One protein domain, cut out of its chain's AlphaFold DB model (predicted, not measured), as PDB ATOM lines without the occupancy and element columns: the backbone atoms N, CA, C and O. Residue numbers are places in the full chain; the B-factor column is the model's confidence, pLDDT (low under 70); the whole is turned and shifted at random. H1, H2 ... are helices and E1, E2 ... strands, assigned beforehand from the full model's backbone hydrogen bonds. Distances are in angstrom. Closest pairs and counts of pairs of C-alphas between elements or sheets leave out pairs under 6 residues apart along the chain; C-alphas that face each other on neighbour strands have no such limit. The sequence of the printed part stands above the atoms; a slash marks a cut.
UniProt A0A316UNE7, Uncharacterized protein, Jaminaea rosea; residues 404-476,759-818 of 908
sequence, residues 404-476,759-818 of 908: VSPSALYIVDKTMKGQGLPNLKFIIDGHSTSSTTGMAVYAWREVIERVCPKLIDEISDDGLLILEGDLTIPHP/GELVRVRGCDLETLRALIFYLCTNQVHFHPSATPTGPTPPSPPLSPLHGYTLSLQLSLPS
ATOM      1  N   VAL A 404      30.822   8.106   3.007       50.62
ATOM      2  CA  VAL A 404      29.456   7.726   2.637       50.62
ATOM      3  C   VAL A 404      28.585   8.974   2.591       50.62
ATOM      4  O   VAL A 404      28.477   9.699   3.581       50.62
ATOM      5  N   SER A 405      27.991   9.232   1.423       55.34
ATOM      6  CA  SER A 405      27.267  10.476   1.163       55.34
ATOM      7  C   SER A 405      26.251  10.765   2.280       55.34
ATOM      8  O   SER A 405      25.459   9.875   2.609       55.34
ATOM      9  N   PRO A 406      26.190  11.999   2.821       63.19
ATOM     10  CA  PRO A 406      25.176  12.382   3.803       63.19
ATOM     11  C   PRO A 406      23.745  12.076   3.338       63.19
ATOM     12  O   PRO A 406      22.894  11.735   4.154       63.19
ATOM     13  N   SER A 407      23.493  12.107   2.024       55.19
ATOM     14  CA  SER A 407      22.222  11.698   1.417       55.19
ATOM     15  C   SER A 407      21.928  10.204   1.597       55.19
ATOM     16  O   SER A 407      20.796   9.844   1.906       55.19
ATOM     17  N   ALA A 408      22.929   9.331   1.449       56.09
ATOM     18  CA  ALA A 408      22.783   7.893   1.678       56.09
ATOM     19  C   ALA A 408      22.570   7.591   3.169       56.09
ATOM     20  O   ALA A 408      21.640   6.865   3.518       56.09
ATOM     21  N   LEU A 409      23.350   8.229   4.051       62.47
ATOM     22  CA  LEU A 409      23.159   8.154   5.504       62.47
ATOM     23  C   LEU A 409      21.756   8.621   5.925       62.47
ATOM     24  O   LEU A 409      21.110   7.945   6.717       62.47
ATOM     25  N   TYR A 410      21.246   9.719   5.360       67.75
ATOM     26  CA  TYR A 410      19.897  10.234   5.629       67.75
ATOM     27  C   TYR A 410      18.780   9.318   5.105       67.75
ATOM     28  O   TYR A 410      17.767   9.124   5.779       67.75
ATOM     29  N   ILE A 411      18.958   8.724   3.919       62.34
ATOM     30  CA  ILE A 411      18.025   7.737   3.356       62.34
ATOM     31  C   ILE A 411      17.944   6.498   4.257       62.34
ATOM     32  O   ILE A 411      16.844   6.028   4.553       62.34
ATOM     33  N   VAL A 412      19.090   6.000   4.727       63.34
ATOM     34  CA  VAL A 412      19.164   4.855   5.643       63.34
ATOM     35  C   VAL A 412      18.607   5.217   7.024       63.34
ATOM     36  O   VAL A 412      17.787   4.483   7.557       63.34
ATOM     37  N   ASP A 413      18.950   6.371   7.595       64.06
ATOM     38  CA  ASP A 413      18.381   6.842   8.865       64.06
ATOM     39  C   ASP A 413      16.839   6.894   8.819       64.06
ATOM     40  O   ASP A 413      16.159   6.421   9.736       64.06
ATOM     41  N   LYS A 414      16.269   7.370   7.703       66.19
ATOM     42  CA  LYS A 414      14.817   7.401   7.489       66.19
ATOM     43  C   LYS A 414      14.176   6.018   7.372       66.19
ATOM     44  O   LYS A 414      13.200   5.767   8.085       66.19
ATOM     45  N   THR A 415      14.710   5.105   6.550       61.69
ATOM     46  CA  THR A 415      14.150   3.737   6.452       61.69
ATOM     47  C   THR A 415      14.137   3.037   7.804       61.69
ATOM     48  O   THR A 415      13.157   2.390   8.174       61.69
ATOM     49  N   MET A 416      15.216   3.211   8.557       61.56
ATOM     50  CA  MET A 416      15.473   2.548   9.826       61.56
ATOM     51  C   MET A 416      14.562   3.065  10.942       61.56
ATOM     52  O   MET A 416      14.067   2.276  11.749       61.56
ATOM     53  N   LYS A 417      14.234   4.363  10.915       64.44
ATOM     54  CA  LYS A 417      13.212   5.002  11.765       64.44
ATOM     55  C   LYS A 417      11.768   4.719  11.327       64.44
ATOM     56  O   LYS A 417      10.840   5.290  11.892       64.44
ATOM     57  N   GLY A 418      11.550   3.869  10.321       55.19
ATOM     58  CA  GLY A 418      10.217   3.556   9.795       55.19
ATOM     59  C   GLY A 418       9.594   4.669   8.946       55.19
ATOM     60  O   GLY A 418       8.478   4.503   8.455       55.19
ATOM     61  N   GLN A 419      10.313   5.770   8.700       49.28
ATOM     62  CA  GLN A 419       9.967   6.770   7.687       49.28
ATOM     63  C   GLN A 419      10.396   6.225   6.320       49.28
ATOM     64  O   GLN A 419      11.390   6.656   5.742       49.28
ATOM     65  N   GLY A 420       9.695   5.181   5.872       39.47
ATOM     66  CA  GLY A 420      10.172   4.283   4.828       39.47
ATOM     67  C   GLY A 420      10.622   4.980   3.545       39.47
ATOM     68  O   GLY A 420       9.945   5.872   3.031       39.47
ATOM     69  N   LEU A 421      11.709   4.471   2.956       43.28
ATOM     70  CA  LEU A 421      11.804   4.473   1.497       43.28
ATOM     71  C   LEU A 421      10.530   3.807   0.956       43.28
ATOM     72  O   LEU A 421      10.130   2.774   1.505       43.28
ATOM     73  N   PRO A 422       9.959   4.294  -0.160       46.06
ATOM     74  CA  PRO A 422       8.873   3.588  -0.840       46.06
ATOM     75  C   PRO A 422       9.244   2.132  -1.193       46.06
ATOM     76  O   PRO A 422       8.366   1.276  -1.260       46.06
ATOM     77  N   ASN A 423      10.546   1.842  -1.324       48.78
ATOM     78  CA  ASN A 423      11.105   0.561  -1.755       48.78
ATOM     79  C   ASN A 423      11.779  -0.251  -0.619       48.78
ATOM     80  O   ASN A 423      12.496  -1.198  -0.917       48.78
ATOM     81  N   LEU A 424      11.615   0.091   0.673       48.59
ATOM     82  CA  LEU A 424      12.131  -0.752   1.777       48.59
ATOM     83  C   LEU A 424      11.059  -1.063   2.826       48.59
ATOM     84  O   LEU A 424      11.116  -0.634   3.979       48.59
ATOM     85  N   LYS A 425      10.069  -1.856   2.410       60.41
ATOM     86  CA  LYS A 425       9.037  -2.388   3.301       60.41
ATOM     87  C   LYS A 425       9.484  -3.721   3.903       60.41
ATOM     88  O   LYS A 425       9.287  -4.762   3.284       60.41
ATOM     89  N   PHE A 426      10.015  -3.686   5.126       64.12
ATOM     90  CA  PHE A 426      10.166  -4.894   5.941       64.12
ATOM     91  C   PHE A 426       8.782  -5.459   6.280       64.12
ATOM     92  O   PHE A 426       8.054  -4.880   7.089       64.12
ATOM     93  N   ILE A 427       8.410  -6.578   5.662       65.62
ATOM     94  CA  ILE A 427       7.231  -7.352   6.069       65.62
ATOM     95  C   ILE A 427       7.716  -8.378   7.093       65.62
ATOM     96  O   ILE A 427       8.666  -9.108   6.819       65.62
ATOM     97  N   ILE A 428       7.081  -8.424   8.265       69.56
ATOM     98  CA  ILE A 428       7.309  -9.467   9.271       69.56
ATOM     99  C   ILE A 428       6.201 -10.504   9.113       69.56
ATOM    100  O   ILE A 428       5.021 -10.153   9.155       69.56
ATOM    101  N   ASP A 429       6.571 -11.768   8.946       60.84
ATOM    102  CA  ASP A 429       5.630 -12.878   8.791       60.84
ATOM    103  C   ASP A 429       5.041 -13.316  10.147       60.84
ATOM    104  O   ASP A 429       5.426 -14.325  10.737       60.84
ATOM    105  N   GLY A 430       4.133 -12.499  10.687       55.78
ATOM    106  CA  GLY A 430       3.572 -12.658  12.036       55.78
ATOM    107  C   GLY A 430       2.660 -13.876  12.245       55.78
ATOM    108  O   GLY A 430       2.130 -14.045  13.339       55.78
ATOM    109  N   HIS A 431       2.457 -14.716  11.225       47.94
ATOM    110  CA  HIS A 431       1.559 -15.874  11.284       47.94
ATOM    111  C   HIS A 431       2.199 -17.138  11.885       47.94
ATOM    112  O   HIS A 431       1.484 -18.095  12.179       47.94
ATOM    113  N   SER A 432       3.516 -17.150  12.126       46.47
ATOM    114  CA  SER A 432       4.178 -18.243  12.851       46.47
ATOM    115  C   SER A 432       3.901 -18.161  14.357       46.47
ATOM    116  O   SER A 432       4.699 -17.627  15.127       46.47
ATOM    117  N   THR A 433       2.769 -18.715  14.795       43.88
ATOM    118  CA  THR A 433       2.384 -18.793  16.216       43.88
ATOM    119  C   THR A 433       3.203 -19.813  17.022       43.88
ATOM    120  O   THR A 433       3.155 -19.799  18.254       43.88
ATOM    121  N   SER A 434       4.002 -20.665  16.367       42.91
ATOM    122  CA  SER A 434       4.992 -21.530  17.017       42.91
ATOM    123  C   SER A 434       6.194 -20.706  17.501       42.91
ATOM    124  O   SER A 434       6.995 -20.207  16.710       42.91
ATOM    125  N   SER A 435       6.320 -20.582  18.826       45.84
ATOM    126  CA  SER A 435       7.073 -19.544  19.560       45.84
ATOM    127  C   SER A 435       8.603 -19.496  19.392       45.84
ATOM    128  O   SER A 435       9.262 -18.704  20.065       45.84
ATOM    129  N   THR A 436       9.178 -20.301  18.501       47.91
ATOM    130  CA  THR A 436      10.618 -20.322  18.179       47.91
ATOM    131  C   THR A 436      10.912 -20.327  16.677       47.91
ATOM    132  O   THR A 436      12.043 -20.063  16.276       47.91
ATOM    133  N   THR A 437       9.932 -20.626  15.819       48.50
ATOM    134  CA  THR A 437      10.205 -21.098  14.451       48.50
ATOM    135  C   THR A 437      10.169 -19.983  13.405       48.50
ATOM    136  O   THR A 437       9.289 -19.928  12.556       48.50
ATOM    137  N   GLY A 438      11.184 -19.118  13.428       57.28
ATOM    138  CA  GLY A 438      11.552 -18.293  12.273       57.28
ATOM    139  C   GLY A 438      10.572 -17.175  11.903       57.28
ATOM    140  O   GLY A 438       9.848 -17.276  10.914       57.28
ATOM    141  N   MET A 439      10.675 -16.045  12.611       67.56
ATOM    142  CA  MET A 439      10.243 -14.741  12.093       67.56
ATOM    143  C   MET A 439      10.894 -14.513  10.722       67.56
ATOM    144  O   MET A 439      12.097 -14.273  10.642       67.56
ATOM    145  N   ALA A 440      10.119 -14.620   9.643       73.75
ATOM    146  CA  ALA A 440      10.615 -14.314   8.308       73.75
ATOM    147  C   ALA A 440      10.490 -12.810   8.056       73.75
ATOM    148  O   ALA A 440       9.425 -12.223   8.269       73.75
ATOM    149  N   VAL A 441      11.583 -12.194   7.608       81.81
ATOM    150  CA  VAL A 441      11.644 -10.764   7.306       81.81
ATOM    151  C   VAL A 441      11.836 -10.600   5.807       81.81
ATOM    152  O   VAL A 441      12.876 -10.970   5.273       81.81
ATOM    153  N   TYR A 442      10.839 -10.056   5.115       81.56
ATOM    154  CA  TYR A 442      10.953  -9.811   3.678       81.56
ATOM    155  C   TYR A 442      11.647  -8.471   3.416       81.56
ATOM    156  O   TYR A 442      11.309  -7.461   4.038       81.56
ATOM    157  N   ALA A 443      12.589  -8.462   2.480       82.38
ATOM    158  CA  ALA A 443      13.317  -7.296   1.997       82.38
ATOM    159  C   ALA A 443      13.207  -7.200   0.465       82.38
ATOM    160  O   ALA A 443      12.820  -8.150  -0.207       82.38
ATOM    161  N   TRP A 444      13.521  -6.038  -0.099       81.62
ATOM    162  CA  TRP A 444      13.420  -5.803  -1.541       81.62
ATOM    163  C   TRP A 444      14.718  -6.189  -2.246       81.62
ATOM    164  O   TRP A 444      15.772  -5.662  -1.876       81.62
ATOM    165  N   ARG A 445      14.642  -7.059  -3.269       84.12
ATOM    166  CA  ARG A 445      15.821  -7.534  -4.010       84.12
ATOM    167  C   ARG A 445      16.651  -6.363  -4.534       84.12
ATOM    168  O   ARG A 445      17.818  -6.273  -4.184       84.12
ATOM    169  N   GLU A 446      16.029  -5.397  -5.212       82.69
ATOM    170  CA  GLU A 446      16.692  -4.183  -5.730       82.69
ATOM    171  C   GLU A 446      17.542  -3.422  -4.696       82.69
ATOM    172  O   GLU A 446      18.531  -2.781  -5.054       82.69
ATOM    173  N   VAL A 447      17.141  -3.418  -3.416       79.44
ATOM    174  CA  VAL A 447      17.911  -2.734  -2.367       79.44
ATOM    175  C   VAL A 447      19.077  -3.606  -1.930       79.44
ATOM    176  O   VAL A 447      20.183  -3.096  -1.798       79.44
ATOM    177  N   ILE A 448      18.859  -4.912  -1.770       82.44
ATOM    178  CA  ILE A 448      19.932  -5.872  -1.498       82.44
ATOM    179  C   ILE A 448      20.996  -5.817  -2.607       82.44
ATOM    180  O   ILE A 448      22.172  -5.663  -2.296       82.44
ATOM    181  N   GLU A 449      20.591  -5.824  -3.879       85.81
ATOM    182  CA  GLU A 449      21.488  -5.754  -5.040       85.81
ATOM    183  C   GLU A 449      22.400  -4.520  -5.020       85.81
ATOM    184  O   GLU A 449      23.596  -4.618  -5.290       85.81
ATOM    185  N   ARG A 450      21.845  -3.354  -4.665       81.12
ATOM    186  CA  ARG A 450      22.590  -2.084  -4.593       81.12
ATOM    187  C   ARG A 450      23.474  -1.966  -3.353       81.12
ATOM    188  O   ARG A 450      24.462  -1.243  -3.394       81.12
ATOM    189  N   VAL A 451      23.087  -2.606  -2.251       79.38
ATOM    190  CA  VAL A 451      23.736  -2.464  -0.935       79.38
ATOM    191  C   VAL A 451      24.822  -3.518  -0.720       79.38
ATOM    192  O   VAL A 451      25.846  -3.229  -0.108       79.38
ATOM    193  N   CYS A 452      24.626  -4.734  -1.226       80.25
ATOM    194  CA  CYS A 452      25.631  -5.786  -1.218       80.25
ATOM    195  C   CYS A 452      25.327  -6.801  -2.332       80.25
ATOM    196  O   CYS A 452      24.565  -7.740  -2.096       80.25
ATOM    197  N   PRO A 453      25.934  -6.679  -3.528       81.06
ATOM    198  CA  PRO A 453      25.687  -7.628  -4.613       81.06
ATOM    199  C   PRO A 453      26.096  -9.068  -4.254       81.06
ATOM    200  O   PRO A 453      25.444 -10.006  -4.687       81.06
ATOM    201  N   LYS A 454      27.076  -9.257  -3.358       78.12
ATOM    202  CA  LYS A 454      27.416 -10.586  -2.812       78.12
ATOM    203  C   LYS A 454      26.276 -11.246  -2.032       78.12
ATOM    204  O   LYS A 454      26.244 -12.459  -1.901       78.12
ATOM    205  N   LEU A 455      25.347 -10.459  -1.487       82.94
ATOM    206  CA  LEU A 455      24.168 -10.991  -0.807       82.94
ATOM    207  C   LEU A 455      23.128 -11.527  -1.807       82.94
ATOM    208  O   LEU A 455      22.209 -12.215  -1.384       82.94
ATOM    209  N   ILE A 456      23.254 -11.210  -3.106       86.81
ATOM    210  CA  ILE A 456      22.459 -11.827  -4.180       86.81
ATOM    211  C   ILE A 456      22.935 -13.255  -4.427       86.81
ATOM    212  O   ILE A 456      22.107 -14.142  -4.586       86.81
ATOM    213  N   ASP A 457      24.251 -13.477  -4.408       86.12
ATOM    214  CA  ASP A 457      24.863 -14.789  -4.645       86.12
ATOM    215  C   ASP A 457      24.455 -15.827  -3.568       86.12
ATOM    216  O   ASP A 457      24.473 -17.028  -3.823       86.12
ATOM    217  N   GLU A 458      24.037 -15.354  -2.385       85.31
ATOM    218  CA  GLU A 458      23.514 -16.142  -1.252       85.31
ATOM    219  C   GLU A 458      21.966 -16.243  -1.219       85.31
ATOM    220  O   GLU A 458      21.397 -16.891  -0.336       85.31
ATOM    221  N   ILE A 459      21.248 -15.588  -2.142       86.44
ATOM    222  CA  ILE A 459      19.788 -15.720  -2.287       86.44
ATOM    223  C   ILE A 459      19.493 -16.900  -3.217       86.44
ATOM    224  O   ILE A 459      19.924 -16.909  -4.368       86.44
ATOM    225  N   SER A 460      18.712 -17.879  -2.748       82.69
ATOM    226  CA  SER A 460      18.263 -18.977  -3.614       82.69
ATOM    227  C   SER A 460      17.289 -18.494  -4.694       82.69
ATOM    228  O   SER A 460      16.627 -17.469  -4.529       82.69
ATOM    229  N   ASP A 461      17.122 -19.281  -5.763       81.56
ATOM    230  CA  ASP A 461      16.196 -18.984  -6.871       81.56
ATOM    231  C   ASP A 461      14.736 -18.740  -6.414       81.56
ATOM    232  O   ASP A 461      13.994 -18.005  -7.062       81.56
ATOM    233  N   ASP A 462      14.333 -19.296  -5.262       81.62
ATOM    234  CA  ASP A 462      13.030 -19.061  -4.610       81.62
ATOM    235  C   ASP A 462      12.908 -17.671  -3.937       81.62
ATOM    236  O   ASP A 462      11.908 -17.372  -3.276       81.62
ATOM    237  N   GLY A 463      13.947 -16.835  -4.014       81.75
ATOM    238  CA  GLY A 463      14.061 -15.578  -3.277       81.75
ATOM    239  C   GLY A 463      14.322 -15.765  -1.777       81.75
ATOM    240  O   GLY A 463      14.015 -14.868  -0.992       81.75
ATOM    241  N   LEU A 464      14.843 -16.914  -1.334       85.94
ATOM    242  CA  LEU A 464      15.053 -17.219   0.085       85.94
ATOM    243  C   LEU A 464      16.522 -17.000   0.486       85.94
ATOM    244  O   LEU A 464      17.411 -17.687  -0.004       85.94
ATOM    245  N   LEU A 465      16.763 -16.092   1.436       85.69
ATOM    246  CA  LEU A 465      18.064 -15.910   2.090       85.69
ATOM    247  C   LEU A 465      18.039 -16.598   3.462       85.69
ATOM    248  O   LEU A 465      17.313 -16.170   4.366       85.69
ATOM    249  N   ILE A 466      18.827 -17.662   3.633       85.44
ATOM    250  CA  ILE A 466      18.938 -18.392   4.903       85.44
ATOM    251  C   ILE A 466      20.240 -17.996   5.601       85.44
ATOM    252  O   ILE A 466      21.318 -18.444   5.230       85.44
ATOM    253  N   LEU A 467      20.144 -17.193   6.659       85.12
ATOM    254  CA  LEU A 467      21.295 -16.851   7.491       85.12
ATOM    255  C   LEU A 467      21.489 -17.975   8.522       85.12
ATOM    256  O   LEU A 467      20.781 -18.032   9.524       85.12
ATOM    257  N   GLU A 468      22.401 -18.917   8.243       71.69
ATOM    258  CA  GLU A 468      22.580 -20.183   8.982       71.69
ATOM    259  C   GLU A 468      23.062 -20.040  10.441       71.69
ATOM    260  O   GLU A 468      24.214 -20.328  10.805       71.69
ATOM    261  N   GLY A 469      22.178 -19.621  11.334       61.84
ATOM    262  CA  GLY A 469      22.398 -19.729  12.765       61.84
ATOM    263  C   GLY A 469      21.152 -19.424  13.570       61.84
ATOM    264  O   GLY A 469      20.311 -18.629  13.163       61.84
ATOM    265  N   ASP A 470      21.096 -19.995  14.768       61.12
ATOM    266  CA  ASP A 470      20.228 -19.510  15.833       61.12
ATOM    267  C   ASP A 470      20.743 -18.150  16.335       61.12
ATOM    268  O   ASP A 470      21.248 -18.034  17.447       61.12
ATOM    269  N   LEU A 471      20.617 -17.089  15.520       60.88
ATOM    270  CA  LEU A 471      20.765 -15.691  15.975       60.88
ATOM    271  C   LEU A 471      19.629 -15.298  16.944       60.88
ATOM    272  O   LEU A 471      19.656 -14.257  17.588       60.88
ATOM    273  N   THR A 472      18.667 -16.201  17.123       58.00
ATOM    274  CA  THR A 472      17.745 -16.327  18.253       58.00
ATOM    275  C   THR A 472      18.434 -16.611  19.602       58.00
ATOM    276  O   THR A 472      17.725 -16.908  20.567       58.00
ATOM    277  N   ILE A 473      19.772 -16.490  19.723       53.69
ATOM    278  CA  ILE A 473      20.496 -16.556  21.007       53.69
ATOM    279  C   ILE A 473      19.774 -15.653  22.024       53.69
ATOM    280  O   ILE A 473      19.736 -14.431  21.840       53.69
ATOM    281  N   PRO A 474      19.206 -16.199  23.116       48.88
ATOM    282  CA  PRO A 474      18.449 -15.393  24.061       48.88
ATOM    283  C   PRO A 474      19.396 -14.413  24.754       48.88
ATOM    284  O   PRO A 474      20.235 -14.812  25.565       48.88
ATOM    285  N   HIS A 475      19.262 -13.125  24.416       44.06
ATOM    286  CA  HIS A 475      20.140 -12.051  24.883       44.06
ATOM    287  C   HIS A 475      20.380 -12.178  26.400       44.06
ATOM    288  O   HIS A 475      19.407 -12.144  27.162       44.06
ATOM    289  N   PRO A 476      21.632 -12.312  26.884       40.50
ATOM    290  CA  PRO A 476      21.899 -12.799  28.241       40.50
ATOM    291  C   PRO A 476      21.290 -11.908  29.333       40.50
ATOM    292  O   PRO A 476      20.814 -12.412  30.349       40.50
ATOM    293  N   GLY A 759       8.771  -5.649  -7.898       66.12
ATOM    294  CA  GLY A 759      10.095  -6.071  -7.435       66.12
ATOM    295  C   GLY A 759      10.032  -7.394  -6.673       66.12
ATOM    296  O   GLY A 759       9.070  -7.667  -5.953       66.12
ATOM    297  N   GLU A 760      11.068  -8.214  -6.818       84.56
ATOM    298  CA  GLU A 760      11.177  -9.497  -6.123       84.56
ATOM    299  C   GLU A 760      11.406  -9.282  -4.617       84.56
ATOM    300  O   GLU A 760      12.256  -8.489  -4.192       84.56
ATOM    301  N   LEU A 761      10.613  -9.979  -3.798       85.31
ATOM    302  CA  LEU A 761      10.687  -9.921  -2.339       85.31
ATOM    303  C   LEU A 761      11.552 -11.067  -1.820       85.31
ATOM    304  O   LEU A 761      11.142 -12.225  -1.837       85.31
ATOM    305  N   VAL A 762      12.723 -10.718  -1.299       88.69
ATOM    306  CA  VAL A 762      13.660 -11.652  -0.680       88.69
ATOM    307  C   VAL A 762      13.179 -11.987   0.725       88.69
ATOM    308  O   VAL A 762      13.078 -11.102   1.573       88.69
ATOM    309  N   ARG A 763      12.908 -13.260   1.006       88.88
ATOM    310  CA  ARG A 763      12.546 -13.746   2.340       88.88
ATOM    311  C   ARG A 763      13.813 -14.058   3.133       88.88
ATOM    312  O   ARG A 763      14.470 -15.058   2.872       88.88
ATOM    313  N   VAL A 764      14.138 -13.244   4.132       90.56
ATOM    314  CA  VAL A 764      15.255 -13.508   5.048       90.56
ATOM    315  C   VAL A 764      14.785 -14.380   6.216       90.56
ATOM    316  O   VAL A 764      13.753 -14.104   6.836       90.56
ATOM    317  N   ARG A 765      15.544 -15.436   6.527       91.62
ATOM    318  CA  ARG A 765      15.368 -16.323   7.691       91.62
ATOM    319  C   ARG A 765      16.643 -16.392   8.536       91.62
ATOM    320  O   ARG A 765      17.728 -16.093   8.052       91.62
ATOM    321  N   GLY A 766      16.498 -16.815   9.795       86.94
ATOM    322  CA  GLY A 766      17.610 -17.030  10.736       86.94
ATOM    323  C   GLY A 766      18.109 -15.774  11.459       86.94
ATOM    324  O   GLY A 766      18.933 -15.874  12.358       86.94
ATOM    325  N   CYS A 767      17.577 -14.597  11.126       90.19
ATOM    326  CA  CYS A 767      17.979 -13.311  11.691       90.19
ATOM    327  C   CYS A 767      16.759 -12.534  12.197       90.19
ATOM    328  O   CYS A 767      15.719 -12.509  11.539       90.19
ATOM    329  N   ASP A 768      16.886 -11.873  13.348       90.69
ATOM    330  CA  ASP A 768      15.869 -10.944  13.835       90.69
ATOM    331  C   ASP A 768      15.898  -9.608  13.061       90.69
ATOM    332  O   ASP A 768      16.865  -9.279  12.365       90.69
ATOM    333  N   LEU A 769      14.822  -8.824  13.179       90.06
ATOM    334  CA  LEU A 769      14.671  -7.569  12.439       90.06
ATOM    335  C   LEU A 769      15.671  -6.484  12.874       90.06
ATOM    336  O   LEU A 769      16.041  -5.667  12.037       90.06
ATOM    337  N   GLU A 770      16.103  -6.443  14.135       91.94
ATOM    338  CA  GLU A 770      17.045  -5.428  14.631       91.94
ATOM    339  C   GLU A 770      18.459  -5.724  14.113       91.94
ATOM    340  O   GLU A 770      19.115  -4.840  13.562       91.94
ATOM    341  N   THR A 771      18.870  -6.993  14.152       93.81
ATOM    342  CA  THR A 771      20.114  -7.485  13.548       93.81
ATOM    343  C   THR A 771      20.122  -7.310  12.022       93.81
ATOM    344  O   THR A 771      21.119  -6.826  11.488       93.81
ATOM    345  N   LEU A 772      19.034  -7.619  11.297       93.75
ATOM    346  CA  LEU A 772      18.984  -7.426   9.834       93.75
ATOM    347  C   LEU A 772      19.049  -5.939   9.460       93.75
ATOM    348  O   LEU A 772      19.758  -5.552   8.533       93.75
ATOM    349  N   ARG A 773      18.341  -5.093  10.213       92.94
ATOM    350  CA  ARG A 773      18.442  -3.633  10.118       92.94
ATOM    351  C   ARG A 773      19.883  -3.166  10.334       92.94
ATOM    352  O   ARG A 773      20.388  -2.379   9.539       92.94
ATOM    353  N   ALA A 774      20.561  -3.673  11.362       94.56
ATOM    354  CA  ALA A 774      21.952  -3.335  11.645       94.56
ATOM    355  C   ALA A 774      22.942  -3.833  10.582       94.56
ATOM    356  O   ALA A 774      23.880  -3.111  10.250       94.56
ATOM    357  N   LEU A 775      22.696  -4.999   9.982       94.81
ATOM    358  CA  LEU A 775      23.453  -5.491   8.833       94.81
ATOM    359  C   LEU A 775      23.265  -4.590   7.602       94.81
ATOM    360  O   LEU A 775      24.250  -4.209   6.980       94.81
ATOM    361  N   ILE A 776      22.030  -4.200   7.269       93.31
ATOM    362  CA  ILE A 776      21.751  -3.306   6.131       93.31
ATOM    363  C   ILE A 776      22.373  -1.923   6.360       93.31
ATOM    364  O   ILE A 776      23.002  -1.384   5.454       93.31
ATOM    365  N   PHE A 777      22.276  -1.370   7.574       93.81
ATOM    366  CA  PHE A 777      22.980  -0.136   7.930       93.81
ATOM    367  C   PHE A 777      24.493  -0.288   7.748       93.81
ATOM    368  O   PHE A 777      25.109   0.564   7.111       93.81
ATOM    369  N   TYR A 778      25.087  -1.378   8.247       95.81
ATOM    370  CA  TYR A 778      26.515  -1.640   8.086       95.81
ATOM    371  C   TYR A 778      26.926  -1.727   6.610       95.81
ATOM    372  O   TYR A 778      27.879  -1.067   6.211       95.81
ATOM    373  N   LEU A 779      26.193  -2.469   5.780       93.94
ATOM    374  CA  LEU A 779      26.502  -2.609   4.354       93.94
ATOM    375  C   LEU A 779      26.384  -1.269   3.601       93.94
ATOM    376  O   LEU A 779      27.236  -0.957   2.776       93.94
ATOM    377  N   CYS A 780      25.398  -0.431   3.942       92.88
ATOM    378  CA  CYS A 780      25.248   0.909   3.364       92.88
ATOM    379  C   CYS A 780      26.309   1.931   3.811       92.88
ATOM    380  O   CYS A 780      26.466   2.957   3.150       92.88
ATOM    381  N   THR A 781      26.953   1.734   4.968       94.44
ATOM    382  CA  THR A 781      27.739   2.792   5.641       94.44
ATOM    383  C   THR A 781      29.177   2.407   5.997       94.44
ATOM    384  O   THR A 781      29.959   3.268   6.392       94.44
ATOM    385  N   ASN A 782      29.512   1.117   5.925       94.88
ATOM    386  CA  ASN A 782      30.684   0.486   6.542       94.88
ATOM    387  C   ASN A 782      30.855   0.798   8.053       94.88
ATOM    388  O   ASN A 782      31.929   0.595   8.617       94.88
ATOM    389  N   GLN A 783      29.803   1.276   8.729       94.81
ATOM    390  CA  GLN A 783      29.801   1.620  10.153       94.81
ATOM    391  C   GLN A 783      28.882   0.677  10.928       94.81
ATOM    392  O   GLN A 783      27.760   0.387  10.522       94.81
ATOM    393  N   VAL A 784      29.356   0.195  12.072       95.88
ATOM    394  CA  VAL A 784      28.607  -0.699  12.958       95.88
ATOM    395  C   VAL A 784      28.783  -0.243  14.396       95.88
ATOM    396  O   VAL A 784      29.891   0.059  14.836       95.88
ATOM    397  N   HIS A 785      27.680  -0.200  15.135       94.88
ATOM    398  CA  HIS A 785      27.681   0.120  16.555       94.88
ATOM    399  C   HIS A 785      27.272  -1.137  17.303       94.88
ATOM    400  O   HIS A 785      26.126  -1.570  17.215       94.88
ATOM    401  N   PHE A 786      28.209  -1.758  18.012       95.06
ATOM    402  CA  PHE A 786      27.880  -2.929  18.813       95.06
ATOM    403  C   PHE A 786      27.158  -2.517  20.093       95.06
ATOM    404  O   PHE A 786      27.486  -1.495  20.695       95.06
ATOM    405  N   HIS A 787      26.183  -3.318  20.519       90.00
ATOM    406  CA  HIS A 787      25.509  -3.116  21.797       90.00
ATOM    407  C   HIS A 787      26.539  -3.165  22.944       90.00
ATOM    408  O   HIS A 787      27.118  -4.231  23.182       90.00
ATOM    409  N   PRO A 788      26.756  -2.076  23.712       78.00
ATOM    410  CA  PRO A 788      27.416  -2.211  25.000       78.00
ATOM    411  C   PRO A 788      26.516  -3.072  25.892       78.00
ATOM    412  O   PRO A 788      25.306  -2.858  25.951       78.00
ATOM    413  N   SER A 789      27.084  -4.042  26.614       65.81
ATOM    414  CA  SER A 789      26.283  -4.925  27.482       65.81
ATOM    415  C   SER A 789      25.697  -4.212  28.718       65.81
ATOM    416  O   SER A 789      24.951  -4.825  29.485       65.81
ATOM    417  N   ALA A 790      26.024  -2.932  28.918       66.19
ATOM    418  CA  ALA A 790      25.387  -2.041  29.878       66.19
ATOM    419  C   ALA A 790      24.292  -1.211  29.186       66.19
ATOM    420  O   ALA A 790      24.485  -0.717  28.076       66.19
ATOM    421  N   THR A 791      23.152  -1.032  29.855       66.38
ATOM    422  CA  THR A 791      22.013  -0.252  29.344       66.38
ATOM    423  C   THR A 791      22.429   1.175  28.961       66.38
ATOM    424  O   THR A 791      22.956   1.878  29.828       66.38
ATOM    425  N   PRO A 792      22.168   1.640  27.724       63.28
ATOM    426  CA  PRO A 792      22.513   2.997  27.318       63.28
ATOM    427  C   PRO A 792      21.654   4.015  28.077       63.28
ATOM    428  O   PRO A 792      20.434   4.040  27.944       63.28
ATOM    429  N   THR A 793      22.304   4.861  28.874       79.12
ATOM    430  CA  THR A 793      21.691   6.000  29.582       79.12
ATOM    431  C   THR A 793      21.796   7.320  28.811       79.12
ATOM    432  O   THR A 793      21.236   8.325  29.240       79.12
ATOM    433  N   GLY A 794      22.517   7.329  27.685       81.06
ATOM    434  CA  GLY A 794      22.600   8.463  26.764       81.06
ATOM    435  C   GLY A 794      21.485   8.463  25.708       81.06
ATOM    436  O   GLY A 794      20.748   7.480  25.592       81.06
ATOM    437  N   PRO A 795      21.368   9.539  24.907       81.62
ATOM    438  CA  PRO A 795      20.479   9.558  23.749       81.62
ATOM    439  C   PRO A 795      20.840   8.418  22.789       81.62
ATOM    440  O   PRO A 795      22.018   8.181  22.514       81.62
ATOM    441  N   THR A 796      19.828   7.708  22.288       75.31
ATOM    442  CA  THR A 796      20.014   6.569  21.384       75.31
ATOM    443  C   THR A 796      20.827   6.999  20.156       75.31
ATOM    444  O   THR A 796      20.463   8.002  19.534       75.31
ATOM    445  N   PRO A 797      21.905   6.282  19.780       79.06
ATOM    446  CA  PRO A 797      22.636   6.599  18.559       79.06
ATOM    447  C   PRO A 797      21.705   6.491  17.334       79.06
ATOM    448  O   PRO A 797      20.746   5.716  17.362       79.06
ATOM    449  N   PRO A 798      21.959   7.253  16.251       83.25
ATOM    450  CA  PRO A 798      21.144   7.184  15.032       83.25
ATOM    451  C   PRO A 798      21.277   5.826  14.328       83.25
ATOM    452  O   PRO A 798      20.393   5.404  13.587       83.25
ATOM    453  N   SER A 799      22.390   5.141  14.576       88.75
ATOM    454  CA  SER A 799      22.704   3.815  14.080       88.75
ATOM    455  C   SER A 799      21.990   2.715  14.883       88.75
ATOM    456  O   SER A 799      21.924   2.772  16.114       88.75
ATOM    457  N   PRO A 800      21.487   1.670  14.207       92.19
ATOM    458  CA  PRO A 800      20.969   0.474  14.862       92.19
ATOM    459  C   PRO A 800      22.095  -0.245  15.628       92.19
ATOM    460  O   PRO A 800      23.197  -0.409  15.094       92.19
ATOM    461  N   PRO A 801      21.847  -0.718  16.856       94.00
ATOM    462  CA  PRO A 801      22.835  -1.499  17.577       94.00
ATOM    463  C   PRO A 801      22.865  -2.952  17.071       94.00
ATOM    464  O   PRO A 801      21.831  -3.606  16.957       94.00
ATOM    465  N   LEU A 802      24.061  -3.481  16.804       95.31
ATOM    466  CA  LEU A 802      24.283  -4.883  16.441       95.31
ATOM    467  C   LEU A 802      24.760  -5.683  17.663       95.31
ATOM    468  O   LEU A 802      25.615  -5.230  18.424       95.31
ATOM    469  N   SER A 803      24.274  -6.910  17.846       94.94
ATOM    470  CA  SER A 803      24.913  -7.854  18.776       94.94
ATOM    471  C   SER A 803      26.273  -8.278  18.203       94.94
ATOM    472  O   SER A 803      26.305  -8.772  17.074       94.94
ATOM    473  N   PRO A 804      27.404  -8.148  18.925       96.25
ATOM    474  CA  PRO A 804      28.713  -8.517  18.379       96.25
ATOM    475  C   PRO A 804      28.822 -10.023  18.076       96.25
ATOM    476  O   PRO A 804      29.531 -10.406  17.149       96.25
ATOM    477  N   LEU A 805      28.038 -10.871  18.758       95.50
ATOM    478  CA  LEU A 805      27.894 -12.298  18.434       95.50
ATOM    479  C   LEU A 805      27.227 -12.508  17.063       95.50
ATOM    480  O   LEU A 805      27.635 -13.374  16.287       95.50
ATOM    481  N   HIS A 806      26.208 -11.702  16.748       94.69
ATOM    482  CA  HIS A 806      25.494 -11.794  15.473       94.69
ATOM    483  C   HIS A 806      26.336 -11.191  14.353       94.69
ATOM    484  O   HIS A 806      26.458 -11.807  13.302       94.69
ATOM    485  N   GLY A 807      26.998 -10.055  14.602       96.25
ATOM    486  CA  GLY A 807      27.962  -9.464  13.673       96.25
ATOM    487  C   GLY A 807      29.071 -10.442  13.288       96.25
ATOM    488  O   GLY A 807      29.335 -10.602  12.101       96.25
ATOM    489  N   TYR A 808      29.640 -11.169  14.256       97.06
ATOM    490  CA  TYR A 808      30.641 -12.203  13.977       97.06
ATOM    491  C   TYR A 808      30.063 -13.341  13.123       97.06
ATOM    492  O   TYR A 808      30.612 -13.667  12.073       97.06
ATOM    493  N   THR A 809      28.906 -13.886  13.513       95.62
ATOM    494  CA  THR A 809      28.250 -14.989  12.783       95.62
ATOM    495  C   THR A 809      27.902 -14.604  11.339       95.62
ATOM    496  O   THR A 809      28.266 -15.320  10.408       95.62
ATOM    497  N   LEU A 810      27.272 -13.442  11.143       95.12
ATOM    498  CA  LEU A 810      26.907 -12.904   9.828       95.12
ATOM    499  C   LEU A 810      28.138 -12.576   8.982       95.12
ATOM    500  O   LEU A 810      28.131 -12.794   7.777       95.12
ATOM    501  N   SER A 811      29.214 -12.076   9.594       96.25
ATOM    502  CA  SER A 811      30.440 -11.750   8.861       96.25
ATOM    503  C   SER A 811      31.182 -12.972   8.319       96.25
ATOM    504  O   SER A 811      31.838 -12.860   7.283       96.25
ATOM    505  N   LEU A 812      31.052 -14.129   8.983       95.50
ATOM    506  CA  LEU A 812      31.551 -15.408   8.481       95.50
ATOM    507  C   LEU A 812      30.665 -15.949   7.355       95.50
ATOM    508  O   LEU A 812      31.195 -16.325   6.319       95.50
ATOM    509  N   GLN A 813      29.341 -15.950   7.543       93.81
ATOM    510  CA  GLN A 813      28.379 -16.398   6.525       93.81
ATOM    511  C   GLN A 813      28.527 -15.598   5.225       93.81
ATOM    512  O   GLN A 813      28.722 -16.163   4.160       93.81
ATOM    513  N   LEU A 814      28.504 -14.269   5.329       93.81
ATOM    514  CA  LEU A 814      28.443 -13.354   4.187       93.81
ATOM    515  C   LEU A 814      29.830 -12.919   3.681       93.81
ATOM    516  O   LEU A 814      29.941 -11.990   2.881       93.81
ATOM    517  N   SER A 815      30.903 -13.547   4.181       94.81
ATOM    518  CA  SER A 815      32.300 -13.249   3.830       94.81
ATOM    519  C   SER A 815      32.650 -11.747   3.882       94.81
ATOM    520  O   SER A 815      33.186 -11.172   2.927       94.81
ATOM    521  N   LEU A 816      32.343 -11.104   5.018       96.00
ATOM    522  CA  LEU A 816      32.548  -9.671   5.286       96.00
ATOM    523  C   LEU A 816      33.742  -9.458   6.247       96.00
ATOM    524  O   LEU A 816      33.532  -9.271   7.449       96.00
ATOM    525  N   PRO A 817      35.005  -9.471   5.772       96.31
ATOM    526  CA  PRO A 817      36.192  -9.493   6.639       96.31
ATOM    527  C   PRO A 817      36.343  -8.249   7.530       96.31
ATOM    528  O   PRO A 817      36.870  -8.335   8.638       96.31
ATOM    529  N   SER A 818      35.840  -7.098   7.085       96.50
ATOM    530  CA  SER A 818      35.759  -5.859   7.866       96.50
ATOM    531  C   SER A 818      34.811  -5.997   9.063       96.50
ATOM    532  O   SER A 818      35.205  -5.712  10.194       96.50
TER     533      SER A 818
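AT A GLANCE: This is residues 404 to 476 and 759 to 818 of the 908 residues of an uncharacterized protein of Jaminaea rosea (UniProt A0A316UNE7). Helix H4 runs through the middle, with H1 alongside it, H5 near it on the side away from H1, and a small three-stranded sheet beside its first residues. The short helices H2 and H3 follow the sheet's strand E1, and much of the rest is loop, of which residues 790 to 796 stick out free. The printed part has 133 residues, with five named helices and three named strands in the order H1, E1, H2, H3, E2, E3, H4, H5; under half of the residues are in named elements. The class is mixed, helices and strands, and the mixed sheet runs E1, E3, E2. The whole is compact, with a radius of gyration of the C-alphas of 14.6 A and spans of 42 by 36 by 30 A.

HOW THE PARTS SIT: H1, residues 406 to 416, touches H4, residues 769 to 781, at a shallow tilt of 7 degrees, opposite ways; the closest C-alphas, of Val 412 and Phe 777, are 6.7 A apart. E1, residues 441 to 444, is antiparallel to E3, residues 761 to 765, with N 443 and O 762 2.8 A apart, within hydrogen-bond range. E3 is parallel to E2, residues 464 to 466, with N 465 and O 763 within range at 2.9 A. H2, residues 445 to 451, only grazes the sheet, with its residues 445 to 448. H2 and H4 only just touch, with 3 pairs of C-alphas within 8 A, the closest those of Val 451 and Cys 780 at 5.7 A. H3, residues 454 to 457, touches H2, the closest C-alphas being those of Glu 449 and Ile 456 at 6.2 A. H4 only grazes the sheet, with its residues 769 to 772. H5, residues 804 to 813, is close to H4 but not clearly touching; the closest C-alphas, of Thr 771 and His 806, are 7.2 A apart. In H1, H2, H4 and H5 every O i to N i+4 pair is within hydrogen-bond range; H3 is too short for such a pair.

IN THESE COORDINATES: H1 begins at C-alpha 406 (25.176, 12.382, 3.803) and is 15.1 A long. E1 is 10.3 A, H2 9.9 A, H3 5.2 A, E2 6.3 A and E3 12.8 A long. H4 spans 18.0 A. H5 spans 14.2 A and ends at C-alpha 813 (28.379, -16.398, 6.525).

THE WHOLE: The C-alphas farthest apart, of Asp 461 and Thr 793, are 44.5 A apart. Residues 477 to 758 are not printed; C-alphas 476 and 759 are 38.2 A apart across the cut. The links H1 to E1 and H4 to H5 are long. Confidence is low, with pLDDT under 70, at residues 404 to 439, 469 to 476, 759 and 789 to 792.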